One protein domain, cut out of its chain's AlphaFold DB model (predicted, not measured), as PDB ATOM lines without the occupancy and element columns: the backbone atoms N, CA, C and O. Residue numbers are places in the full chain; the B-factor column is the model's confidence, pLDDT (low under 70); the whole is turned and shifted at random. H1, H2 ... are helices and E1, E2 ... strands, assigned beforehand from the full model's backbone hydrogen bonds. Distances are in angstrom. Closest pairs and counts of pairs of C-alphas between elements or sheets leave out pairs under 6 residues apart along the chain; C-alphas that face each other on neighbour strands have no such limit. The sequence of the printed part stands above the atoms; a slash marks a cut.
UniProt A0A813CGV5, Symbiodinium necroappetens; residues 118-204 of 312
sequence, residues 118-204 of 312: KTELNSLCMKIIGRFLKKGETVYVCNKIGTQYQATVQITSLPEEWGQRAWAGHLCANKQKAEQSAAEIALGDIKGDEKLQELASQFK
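Overview. This is residues 118 to 204 of the 312 residues of a protein of Symbiodinium necroappetens (UniProt A0A813CGV5). A long hairpin of strands, E1 and E2, with the short strand E3 beside E2, makes a narrow sheet, and the long helix H3 crosses one of its faces slantwise. H1 packs on H3, and H4 packs on H1 at the end of the domain far from the hairpin's tip at Gly 146. The printed part has 87 residues, with four named helices and three named strands in the order H1 E1 E2 H2 E3 H3 H4; the sheet, E1 - E2 - E3, is antiparallel, and the class is mixed. The whole is compact, with a radius of gyration of the C-alphas of 13.1 A, and its outline is elongated, spanning 44 by 24 by 22 A.

Along the chain. H1, residues 118 to 129, begins at C-alpha 118 (248.718, 255.738, 217.150) and is 16.5 A long. E1, residues 138 to 145, measures 22.2 A, and E2, residues 148 to 155, 23.6 A. H2 is residues 160 to 163 and E3 residues 166 to 168. H3, residues 175 to 192, measures 26.0 A. H4, residues 194 to 202, ends at C-alpha 202 (230.314, 243.475, 216.312).

Arrangement. In the hairpin E1 and E2, N 141 and O 152 are 2.9 A apart; between antiparallel E2 and E3, N 167 and O 153 are 2.8 A apart. The domain has two layers, H1 and H3 on one face of the sheet. H3 has a height over the sheet of 7.1 A; its closest C-alphas to E2 are Glu 179 and Ala 151, 5.0 A. H3, with residues 179 to 187 alone, touches H1, closest at the C-alphas of Ala 183 and Lys 118, 5.4 A. H1, with residues 124 to 129 alone, touches H4, closest at the C-alphas of Ile 128 and Ala 200, 4.2 A, about perpendicular at 81 degrees. H2 only grazes the sheet, with residues 162 to 163. In H1, H3 and H4 every O i to N i+4 pair is within hydrogen-bond range; H2 is too short for one.

Size, cuts and confidence. The C-alphas farthest apart, of Gly 146 and Lys 204, are 44.5 A apart. The printed part has no cut and no long link. Residues 202 to 204 have pLDDT under 70.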
ATOM      1  N   LYS A 118     248.158 257.097 217.274       83.62
ATOM      2  CA  LYS A 118     248.718 255.738 217.150       83.62
ATOM      3  C   LYS A 118     248.032 254.694 218.033       83.62
ATOM      4  O   LYS A 118     247.752 253.586 217.581       83.62
ATOM      5  N   THR A 119     247.800 255.024 219.303       81.19
ATOM      6  CA  THR A 119     247.155 254.125 220.270       81.19
ATOM      7  C   THR A 119     245.702 253.859 219.874       81.19
ATOM      8  O   THR A 119     245.240 252.718 219.941       81.19
ATOM      9  N   GLU A 120     244.987 254.896 219.429       83.06
ATOM     10  CA  GLU A 120     243.607 254.769 218.960       83.06
ATOM     11  C   GLU A 120     243.506 253.961 217.668       83.06
ATOM     12  O   GLU A 120     242.640 253.092 217.569       83.06
ATOM     13  N   LEU A 121     244.405 254.197 216.711       87.19
ATOM     14  CA  LEU A 121     244.448 253.464 215.449       87.19
ATOM     15  C   LEU A 121     244.666 251.967 215.686       87.19
ATOM     16  O   LEU A 121     243.909 251.147 215.171       87.19
ATOM     17  N   ASN A 122     245.641 251.609 216.526       84.88
ATOM     18  CA  ASN A 122     245.885 250.212 216.894       84.88
ATOM     19  C   ASN A 122     244.659 249.586 217.572       84.88
ATOM     20  O   ASN A 122     244.279 248.462 217.253       84.88
ATOM     21  N   SER A 123     244.007 250.330 218.467       83.56
ATOM     22  CA  SER A 123     242.800 249.874 219.162       83.56
ATOM     23  C   SER A 123     241.615 249.674 218.209       83.56
ATOM     24  O   SER A 123     240.827 248.749 218.396       83.56
ATOM     25  N   LEU A 124     241.461 250.533 217.196       83.69
ATOM     26  CA  LEU A 124     240.426 250.410 216.169       83.69
ATOM     27  C   LEU A 124     240.676 249.190 215.278       83.69
ATOM     28  O   LEU A 124     239.769 248.391 215.070       83.69
ATOM     29  N   CYS A 125     241.917 248.995 214.836       84.00
ATOM     30  CA  CYS A 125     242.291 247.852 214.010       84.00
ATOM     31  C   CYS A 125     242.066 246.521 214.743       84.00
ATOM     32  O   CYS A 125     241.482 245.610 214.169       84.00
ATOM     33  N   MET A 126     242.416 246.419 216.032       84.19
ATOM     34  CA  MET A 126     242.130 245.209 216.821       84.19
ATOM     35  C   MET A 126     240.630 244.881 216.889       84.19
ATOM     36  O   MET A 126     240.261 243.710 216.861       84.19
ATOM     37  N   LYS A 127     239.753 245.894 216.947       82.25
ATOM     38  CA  LYS A 127     238.293 245.688 216.951       82.25
ATOM     39  C   LYS A 127     237.767 245.207 215.605       82.25
ATOM     40  O   LYS A 127     236.871 244.377 215.586       82.25
ATOM     41  N   ILE A 128     238.312 245.732 214.511       83.75
ATOM     42  CA  ILE A 128     237.924 245.351 213.146       83.75
ATOM     43  C   ILE A 128     238.337 243.906 212.856       83.75
ATOM     44  O   ILE A 128     237.561 243.133 212.311       83.75
ATOM     45  N   ILE A 129     239.568 243.547 213.222       82.88
ATOM     46  CA  ILE A 129     240.163 242.244 212.897       82.88
ATOM     47  C   ILE A 129     239.692 241.174 213.897       82.88
ATOM     48  O   ILE A 129     239.752 239.980 213.615       82.88
ATOM     49  N   GLY A 130     239.231 241.579 215.084       71.88
ATOM     50  CA  GLY A 130     238.725 240.651 216.092       71.88
ATOM     51  C   GLY A 130     239.807 239.830 216.796       71.88
ATOM     52  O   GLY A 130     239.511 238.883 217.521       71.88
ATOM     53  N   ARG A 131     241.073 240.190 216.580       77.38
ATOM     54  CA  ARG A 131     242.252 239.602 217.216       77.38
ATOM     55  C   ARG A 131     243.294 240.679 217.465       77.38
ATOM     56  O   ARG A 131     243.224 241.788 216.933       77.38
ATOM     57  N   PHE A 132     244.301 240.326 218.248       72.69
ATOM     58  CA  PHE A 132     245.442 241.200 218.444       72.69
ATOM     59  C   PHE A 132     246.282 241.343 217.166       72.69
ATOM     60  O   PHE A 132     246.425 240.397 216.382       72.69
ATOM     61  N   LEU A 133     246.848 242.540 216.990       75.00
ATOM     62  CA  LEU A 133     247.779 242.860 215.910       75.00
ATOM     63  C   LEU A 133     249.143 242.222 216.180       75.00
ATOM     64  O   LEU A 133     249.741 242.454 217.231       75.00
ATOM     65  N   LYS A 134     249.662 241.456 215.225       76.38
ATOM     66  CA  LYS A 134     251.014 240.892 215.278       76.38
ATOM     67  C   LYS A 134     252.057 241.960 214.938       76.38
ATOM     68  O   LYS A 134     251.789 242.956 214.260       76.38
ATOM     69  N   LYS A 135     253.291 241.749 215.402       72.88
ATOM     70  CA  LYS A 135     254.425 242.620 215.069       72.88
ATOM     71  C   LYS A 135     254.659 242.592 213.555       72.88
ATOM     72  O   LYS A 135     254.803 241.524 212.981       72.88
ATOM     73  N   GLY A 136     254.719 243.769 212.936       75.00
ATOM     74  CA  GLY A 136     254.870 243.907 211.483       75.00
ATOM     75  C   GLY A 136     253.555 244.085 210.720       75.00
ATOM     76  O   GLY A 136     253.609 244.425 209.547       75.00
ATOM     77  N   GLU A 137     252.392 243.943 211.368       80.94
ATOM     78  CA  GLU A 137     251.096 244.200 210.713       80.94
ATOM     79  C   GLU A 137     250.789 245.700 210.575       80.94
ATOM     80  O   GLU A 137     250.182 246.122 209.595       80.94
ATOM     81  N   THR A 138     251.270 246.525 211.511       85.62
ATOM     82  CA  THR A 138     251.244 247.992 211.401       85.62
ATOM     83  C   THR A 138     252.653 248.499 211.113       85.62
ATOM     84  O   THR A 138     253.522 248.480 211.993       85.62
ATOM     85  N   VAL A 139     252.888 248.984 209.896       89.25
ATOM     86  CA  VAL A 139     254.201 249.447 209.434       89.25
ATOM     87  C   VAL A 139     254.184 250.960 209.262       89.25
ATOM     88  O   VAL A 139     253.370 251.503 208.523       89.25
ATOM     89  N   TYR A 140     255.114 251.645 209.933       89.69
ATOM     90  CA  TYR A 140     255.372 253.071 209.736       89.69
ATOM     91  C   TYR A 140     256.684 253.257 208.980       89.69
ATOM     92  O   TYR A 140     257.755 252.924 209.493       89.69
ATOM     93  N   VAL A 141     256.612 253.858 207.799       91.50
ATOM     94  CA  VAL A 141     257.782 254.285 207.029       91.50
ATOM     95  C   VAL A 141     257.904 255.790 207.170       91.50
ATOM     96  O   VAL A 141     256.962 256.512 206.873       91.50
ATOM     97  N   CYS A 142     259.044 256.286 207.644       91.00
ATOM     98  CA  CYS A 142     259.271 257.721 207.766       91.00
ATOM     99  C   CYS A 142     260.452 258.145 206.908       91.00
ATOM    100  O   CYS A 142     261.572 257.680 207.117       91.00
ATOM    101  N   ASN A 143     260.183 259.075 205.998       89.62
ATOM    102  CA  ASN A 143     261.153 259.645 205.084       89.62
ATOM    103  C   ASN A 143     261.410 261.105 205.455       89.62
ATOM    104  O   ASN A 143     260.494 261.863 205.787       89.62
ATOM    105  N   LYS A 144     262.677 261.509 205.399       91.69
ATOM    106  CA  LYS A 144     263.068 262.906 205.573       91.69
ATOM    107  C   LYS A 144     263.005 263.601 204.215       91.69
ATOM    108  O   LYS A 144     263.710 263.200 203.296       91.69
ATOM    109  N   ILE A 145     262.184 264.640 204.108       90.62
ATOM    110  CA  ILE A 145     262.001 265.438 202.894       90.62
ATOM    111  C   ILE A 145     262.484 266.853 203.211       90.62
ATOM    112  O   ILE A 145     261.824 267.620 203.914       90.62
ATOM    113  N   GLY A 146     263.697 267.177 202.757       89.44
ATOM    114  CA  GLY A 146     264.359 268.442 203.080       89.44
ATOM    115  C   GLY A 146     264.610 268.601 204.585       89.44
ATOM    116  O   GLY A 146     265.368 267.837 205.190       89.44
ATOM    117  N   THR A 147     263.982 269.608 205.197       89.44
ATOM    118  CA  THR A 147     264.061 269.890 206.643       89.44
ATOM    119  C   THR A 147     262.938 269.241 207.454       89.44
ATOM    120  O   THR A 147     262.987 269.262 208.686       89.44
ATOM    121  N   GLN A 148     261.948 268.645 206.789       92.94
ATOM    122  CA  GLN A 148     260.763 268.058 207.405       92.94
ATOM    123  C   GLN A 148     260.753 266.531 207.252       92.94
ATOM    124  O   GLN A 148     261.567 265.935 206.548       92.94
ATOM    125  N   TYR A 149     259.832 265.887 207.956       92.50
ATOM    126  CA  TYR A 149     259.615 264.449 207.938       92.50
ATOM    127  C   TYR A 149     258.192 264.166 207.486       92.50
ATOM    128  O   TYR A 149     257.250 264.774 207.995       92.50
ATOM    129  N   GLN A 150     258.045 263.204 206.585       95.19
ATOM    130  CA  GLN A 150     256.764 262.601 206.256       95.19
ATOM    131  C   GLN A 150     256.775 261.162 206.745       95.19
ATOM    132  O   GLN A 150     257.784 260.469 206.608       95.19
ATOM    133  N   ALA A 151     255.675 260.711 207.336       94.38
ATOM    134  CA  ALA A 151     255.497 259.304 207.646       94.38
ATOM    135  C   ALA A 151     254.306 258.758 206.877       94.38
ATOM    136  O   ALA A 151     253.328 259.466 206.664       94.38
ATOM    137  N   THR A 152     254.398 257.496 206.508       94.38
ATOM    138  CA  THR A 152     253.337 256.735 205.876       94.38
ATOM    139  C   THR A 152     253.061 255.524 206.749       94.38
ATOM    140  O   THR A 152     254.001 254.852 207.175       94.38
ATOM    141  N   VAL A 153     251.791 255.270 207.049       94.38
ATOM    142  CA  VAL A 153     251.358 254.080 207.787       94.38
ATOM    143  C   VAL A 153     250.633 253.126 206.852       94.38
ATOM    144  O   VAL A 153     249.813 253.559 206.051       94.38
ATOM    145  N   GLN A 154     250.929 251.837 206.965       93.19
ATOM    146  CA  GLN A 154     250.217 250.757 206.290       93.19
ATOM    147  C   GLN A 154     249.822 249.706 207.326       93.19
ATOM    148  O   GLN A 154     250.610 249.391 208.221       93.19
ATOM    149  N   ILE A 155     248.602 249.181 207.210       91.56
ATOM    150  CA  ILE A 155     248.045 248.211 208.158       91.56
ATOM    151  C   ILE A 155     247.636 246.966 207.387       91.56
ATOM    152  O   ILE A 155     246.489 246.834 206.977       91.56
ATOM    153  N   THR A 156     248.582 246.053 207.182       87.94
ATOM    154  CA  THR A 156     248.428 244.885 206.296       87.94
ATOM    155  C   THR A 156     247.370 243.894 206.767       87.94
ATOM    156  O   THR A 156     246.884 243.086 205.984       87.94
ATOM    157  N   SER A 157     246.998 243.961 208.042       80.94
ATOM    158  CA  SER A 157     246.023 243.076 208.667       80.94
ATOM    159  C   SER A 157     244.568 243.523 208.514       80.94
ATOM    160  O   SER A 157     243.685 242.823 209.006       80.94
ATOM    161  N   LEU A 158     244.295 244.684 207.903       85.44
ATOM    162  CA  LEU A 158     242.922 245.109 207.627       85.44
ATOM    163  C   LEU A 158     242.309 244.289 206.476       85.44
ATOM    164  O   LEU A 158     243.026 243.908 205.551       85.44
ATOM    165  N   PRO A 159     240.994 244.015 206.523       79.81
ATOM    166  CA  PRO A 159     240.328 243.192 205.521       79.81
ATOM    167  C   PRO A 159     240.266 243.871 204.142       79.81
ATOM    168  O   PRO A 159     240.187 245.094 204.036       79.81
ATOM    169  N   GLU A 160     240.244 243.047 203.090       76.69
ATOM    170  CA  GLU A 160     240.103 243.472 201.688       76.69
ATOM    171  C   GLU A 160     241.210 244.460 201.241       76.69
ATOM    172  O   GLU A 160     242.385 244.306 201.578       76.69
ATOM    173  N   GLU A 161     240.848 245.482 200.465       80.94
ATOM    174  CA  GLU A 161     241.740 246.504 199.896       80.94
ATOM    175  C   GLU A 161     242.418 247.389 200.963       80.94
ATOM    176  O   GLU A 161     243.374 248.117 200.681       80.94
ATOM    177  N   TRP A 162     241.954 247.338 202.215       86.25
ATOM    178  CA  TRP A 162     242.482 248.171 203.296       86.25
ATOM    179  C   TRP A 162     243.881 247.750 203.748       86.25
ATOM    180  O   TRP A 162     244.648 248.604 204.189       86.25
ATOM    181  N   GLY A 163     244.247 246.474 203.579       84.38
ATOM    182  CA  GLY A 163     245.593 245.971 203.872       84.38
ATOM    183  C   GLY A 163     246.685 246.541 202.957       84.38
ATOM    184  O   GLY A 163     247.857 246.650 203.338       84.38
ATOM    185  N   GLN A 164     246.302 246.937 201.743       86.25
ATOM    186  CA  GLN A 164     247.205 247.492 200.734       86.25
ATOM    187  C   GLN A 164     247.252 249.022 200.773       86.25
ATOM    188  O   GLN A 164     248.173 249.629 200.225       86.25
ATOM    189  N   ARG A 165     246.284 249.657 201.443       89.50
ATOM    190  CA  ARG A 165     246.253 251.111 201.591       89.50
ATOM    191  C   ARG A 165     247.362 251.602 202.509       89.50
ATOM    192  O   ARG A 165     247.643 251.041 203.567       89.50
ATOM    193  N   ALA A 166     247.956 252.710 202.088       92.38
ATOM    194  CA  ALA A 166     248.982 253.415 202.825       92.38
ATOM    195  C   ALA A 166     248.557 254.876 203.005       92.38
ATOM    196  O   ALA A 166     248.218 255.558 202.038       92.38
ATOM    197  N   TRP A 167     248.595 255.363 204.242       95.44
ATOM    198  CA  TRP A 167     248.191 256.721 204.597       95.44
ATOM    199  C   TRP A 167     249.414 257.576 204.868       95.44
ATOM    200  O   TRP A 167     250.142 257.352 205.838       95.44
ATOM    201  N   ALA A 168     249.645 258.559 204.003       95.12
ATOM    202  CA  ALA A 168     250.723 259.522 204.164       95.12
ATOM    203  C   ALA A 168     250.277 260.675 205.074       95.12
ATOM    204  O   ALA A 168     249.340 261.404 204.766       95.12
ATOM    205  N   GLY A 169     250.984 260.848 206.186       92.75
ATOM    206  CA  GLY A 169     250.825 261.952 207.122       92.75
ATOM    207  C   GLY A 169     251.295 263.296 206.569       92.75
ATOM    208  O   GLY A 169     251.971 263.392 205.540       92.75
ATOM    209  N   HIS A 170     250.985 264.353 207.317       93.06
ATOM    210  CA  HIS A 170     251.479 265.700 207.043       93.06
ATOM    211  C   HIS A 170     252.993 265.824 207.267       93.06
ATOM    212  O   HIS A 170     253.561 265.181 208.158       93.06
ATOM    213  N   LEU A 171     253.628 266.727 206.512       93.25
ATOM    214  CA  LEU A 171     255.023 267.118 206.711       93.25
ATOM    215  C   LEU A 171     255.203 267.790 208.074       93.25
ATOM    216  O   LEU A 171     254.656 268.855 208.347       93.25
ATOM    217  N   CYS A 172     255.989 267.159 208.939       89.50
ATOM    218  CA  CYS A 172     256.201 267.601 210.310       89.50
ATOM    219  C   CYS A 172     257.678 267.887 210.590       89.50
ATOM    220  O   CYS A 172     258.577 267.306 209.990       89.50
ATOM    221  N   ALA A 173     257.951 268.728 211.589       86.31
ATOM    222  CA  ALA A 173     259.321 269.046 212.004       86.31
ATOM    223  C   ALA A 173     260.072 267.857 212.640       86.31
ATOM    224  O   ALA A 173     261.296 267.879 212.752       86.31
ATOM    225  N   ASN A 174     259.362 266.821 213.096       84.88
ATOM    226  CA  ASN A 174     259.975 265.648 213.707       84.88
ATOM    227  C   ASN A 174     259.260 264.351 213.304       84.88
ATOM    228  O   ASN A 174     258.065 264.349 213.004       84.88
ATOM    229  N   LYS A 175     260.010 263.244 213.348       85.88
ATOM    230  CA  LYS A 175     259.528 261.899 213.004       85.88
ATOM    231  C   LYS A 175     258.302 261.481 213.822       85.88
ATOM    232  O   LYS A 175     257.351 260.952 213.271       85.88
ATOM    233  N   GLN A 176     258.285 261.773 215.123       82.94
ATOM    234  CA  GLN A 176     257.186 261.364 216.005       82.94
ATOM    235  C   GLN A 176     255.852 262.030 215.627       82.94
ATOM    236  O   GLN A 176     254.836 261.350 215.562       82.94
ATOM    237  N   LYS A 177     255.849 263.338 215.339       85.88
ATOM    238  CA  LYS A 177     254.669 264.093 214.890       85.88
ATOM    239  C   LYS A 177     254.228 263.645 213.496       85.88
ATOM    240  O   LYS A 177     253.033 263.481 213.294       85.88
ATOM    241  N   ALA A 178     255.174 263.371 212.592       89.75
ATOM    242  CA  ALA A 178     254.866 262.830 211.266       89.75
ATOM    243  C   ALA A 178     254.139 261.478 211.361       89.75
ATOM    244  O   ALA A 178     253.168 261.229 210.659       89.75
ATOM    245  N   GLU A 179     254.578 260.598 212.261       89.88
ATOM    246  CA  GLU A 179     253.923 259.301 212.444       89.88
ATOM    247  C   GLU A 179     252.553 259.414 213.132       89.88
ATOM    248  O   GLU A 179     251.669 258.607 212.854       89.88
ATOM    249  N   GLN A 180     252.366 260.379 214.039       88.56
ATOM    250  CA  GLN A 180     251.059 260.636 214.655       88.56
ATOM    251  C   GLN A 180     250.066 261.215 213.638       88.56
ATOM    252  O   GLN A 180     248.918 260.788 213.630       88.56
ATOM    253  N   SER A 181     250.508 262.107 212.743       92.75
ATOM    254  CA  SER A 181     249.645 262.654 211.688       92.75
ATOM    255  C   SER A 181     249.240 261.589 210.668       92.75
ATOM    256  O   SER A 181     248.084 261.528 210.273       92.75
ATOM    257  N   ALA A 182     250.154 260.686 210.295       93.12
ATOM    258  CA  ALA A 182     249.817 259.538 209.451       93.12
ATOM    259  C   ALA A 182     248.760 258.637 210.110       93.12
ATOM    260  O   ALA A 182     247.832 258.171 209.451       93.12
ATOM    261  N   ALA A 183     248.879 258.420 211.425       92.19
ATOM    262  CA  ALA A 183     247.920 257.620 212.175       92.19
ATOM    263  C   ALA A 183     246.536 258.284 212.279       92.19
ATOM    264  O   ALA A 183     245.529 257.590 212.223       92.19
ATOM    265  N   GLU A 184     246.487 259.609 212.418       92.94
ATOM    266  CA  GLU A 184     245.247 260.391 212.467       92.94
ATOM    267  C   GLU A 184     244.469 260.317 211.148       92.94
ATOM    268  O   GLU A 184     243.266 260.064 211.164       92.94
ATOM    269  N   ILE A 185     245.164 260.442 210.013       93.56
ATOM    270  CA  ILE A 185     244.560 260.317 208.677       93.56
ATOM    271  C   ILE A 185     244.014 258.901 208.464       93.56
ATOM    272  O   ILE A 185     242.852 258.740 208.102       93.56
ATOM    273  N   ALA A 186     244.814 257.872 208.769       93.25
ATOM    274  CA  ALA A 186     244.366 256.481 208.674       93.25
ATOM    275  C   ALA A 186     243.132 256.213 209.544       93.25
ATOM    276  O   ALA A 186     242.190 255.543 209.133       93.25
ATOM    277  N   LEU A 187     243.121 256.759 210.759       90.88
ATOM    278  CA  LEU A 187     242.013 256.611 211.689       90.88
ATOM    279  C   LEU A 187     240.747 257.311 211.183       90.88
ATOM    280  O   LEU A 187     239.666 256.751 211.346       90.88
ATOM    281  N   GLY A 188     240.868 258.492 210.575       89.62
ATOM    282  CA  GLY A 188     239.755 259.187 209.929       89.62
ATOM    283  C   GLY A 188     239.133 258.349 208.815       89.62
ATOM    284  O   GLY A 188     237.928 258.108 208.836       89.62
ATOM    285  N   ASP A 189     239.962 257.820 207.916       90.94
ATOM    286  CA  ASP A 189     239.510 257.011 206.782       90.94
ATOM    287  C   ASP A 189     238.852 255.699 207.229       90.94
ATOM    288  O   ASP A 189     237.769 255.354 206.764       90.94
ATOM    289  N   ILE A 190     239.464 254.987 208.180       89.50
ATOM    290  CA  ILE A 190     238.919 253.731 208.719       89.50
ATOM    291  C   ILE A 190     237.631 253.986 209.520       89.50
ATOM    292  O   ILE A 190     236.739 253.139 209.553       89.50
ATOM    293  N   LYS A 191     237.508 255.143 210.186       87.25
ATOM    294  CA  LYS A 191     236.257 255.539 210.852       87.25
ATOM    295  C   LYS A 191     235.169 255.971 209.876       87.25
ATOM    296  O   LYS A 191     233.998 255.823 210.211       87.25
ATOM    297  N   GLY A 192     235.545 256.499 208.715       86.19
ATOM    298  CA  GLY A 192     234.618 256.913 207.665       86.19
ATOM    299  C   GLY A 192     233.995 255.751 206.891       86.19
ATOM    300  O   GLY A 192     232.967 255.946 206.250       86.19
ATOM    301  N   ASP A 193     234.579 254.553 206.956       88.88
ATOM    302  CA  ASP A 193     234.037 253.372 206.289       88.88
ATOM    303  C   ASP A 193     232.991 252.651 207.150       88.88
ATOM    304  O   ASP A 193     233.282 252.132 208.232       88.88
ATOM    305  N   GLU A 194     231.754 252.602 206.653       85.69
ATOM    306  CA  GLU A 194     230.619 252.004 207.361       85.69
ATOM    307  C   GLU A 194     230.802 250.498 207.605       85.69
ATOM    308  O   GLU A 194     230.442 250.009 208.679       85.69
ATOM    309  N   LYS A 195     231.427 249.762 206.672       84.62
ATOM    310  CA  LYS A 195     231.627 248.308 206.796       84.62
ATOM    311  C   LYS A 195     232.650 247.979 207.878       84.62
ATOM    312  O   LYS A 195     232.426 247.096 208.707       84.62
ATOM    313  N   LEU A 196     233.766 248.708 207.916       82.81
ATOM    314  CA  LEU A 196     234.774 248.547 208.965       82.81
ATOM    315  C   LEU A 196     234.248 249.000 210.330       82.81
ATOM    316  O   LEU A 196     234.554 248.369 211.345       82.81
ATOM    317  N   GLN A 197     233.428 250.053 210.379       83.31
ATOM    318  CA  GLN A 197     232.754 250.470 211.612       83.31
ATOM    319  C   GLN A 197     231.762 249.424 212.129       83.31
ATOM    320  O   GLN A 197     231.666 249.218 213.347       83.31
ATOM    321  N   GLU A 198     231.050 248.740 211.236       81.44
ATOM    322  CA  GLU A 198     230.150 247.651 211.601       81.44
ATOM    323  C   GLU A 198     230.929 246.461 212.176       81.44
ATOM    324  O   GLU A 198     230.619 246.007 213.282       81.44
ATOM    325  N   LEU A 199     232.016 246.039 211.518       76.56
ATOM    326  CA  LEU A 199     232.921 244.997 212.025       76.56
ATOM    327  C   LEU A 199     233.505 245.361 213.399       76.56
ATOM    328  O   LEU A 199     233.472 244.556 214.332       76.56
ATOM    329  N   ALA A 200     233.951 246.607 213.573       76.19
ATOM    330  CA  ALA A 200     234.450 247.101 214.856       76.19
ATOM    331  C   ALA A 200     233.374 247.108 215.960       76.19
ATOM    332  O   ALA A 200     233.694 247.016 217.150       76.19
ATOM    333  N   SER A 201     232.102 247.245 215.582       76.12
ATOM    334  CA  SER A 201     230.963 247.273 216.502       76.12
ATOM    335  C   SER A 201     230.487 245.876 216.899       76.12
ATOM    336  O   SER A 201     230.035 245.709 218.035       76.12
ATOM    337  N   GLN A 202     230.642 244.877 216.025       67.38
ATOM    338  CA  GLN A 202     230.314 243.475 216.312       67.38
ATOM    339  C   GLN A 202     231.160 242.900 217.462       67.38
ATOM    340  O   GLN A 202     230.669 242.087 218.243       67.38
ATOM    341  N   PHE A 203     232.387 243.397 217.652       53.88
ATOM    342  CA  PHE A 203     233.280 243.005 218.752       53.88
ATOM    343  C   PHE A 203     233.018 243.708 220.098       53.88
ATOM    344  O   PHE A 203     233.802 243.562 221.042       53.88
ATOM    345  N   LYS A 204     231.908 244.448 220.260       52.03
ATOM    346  CA  LYS A 204     231.475 244.929 221.585       52.03
ATOM    347  C   LYS A 204     231.051 243.742 222.455       52.03
ATOM    348  O   LYS A 204     229.884 243.360 222.487       52.03
TER     349      LYS A 204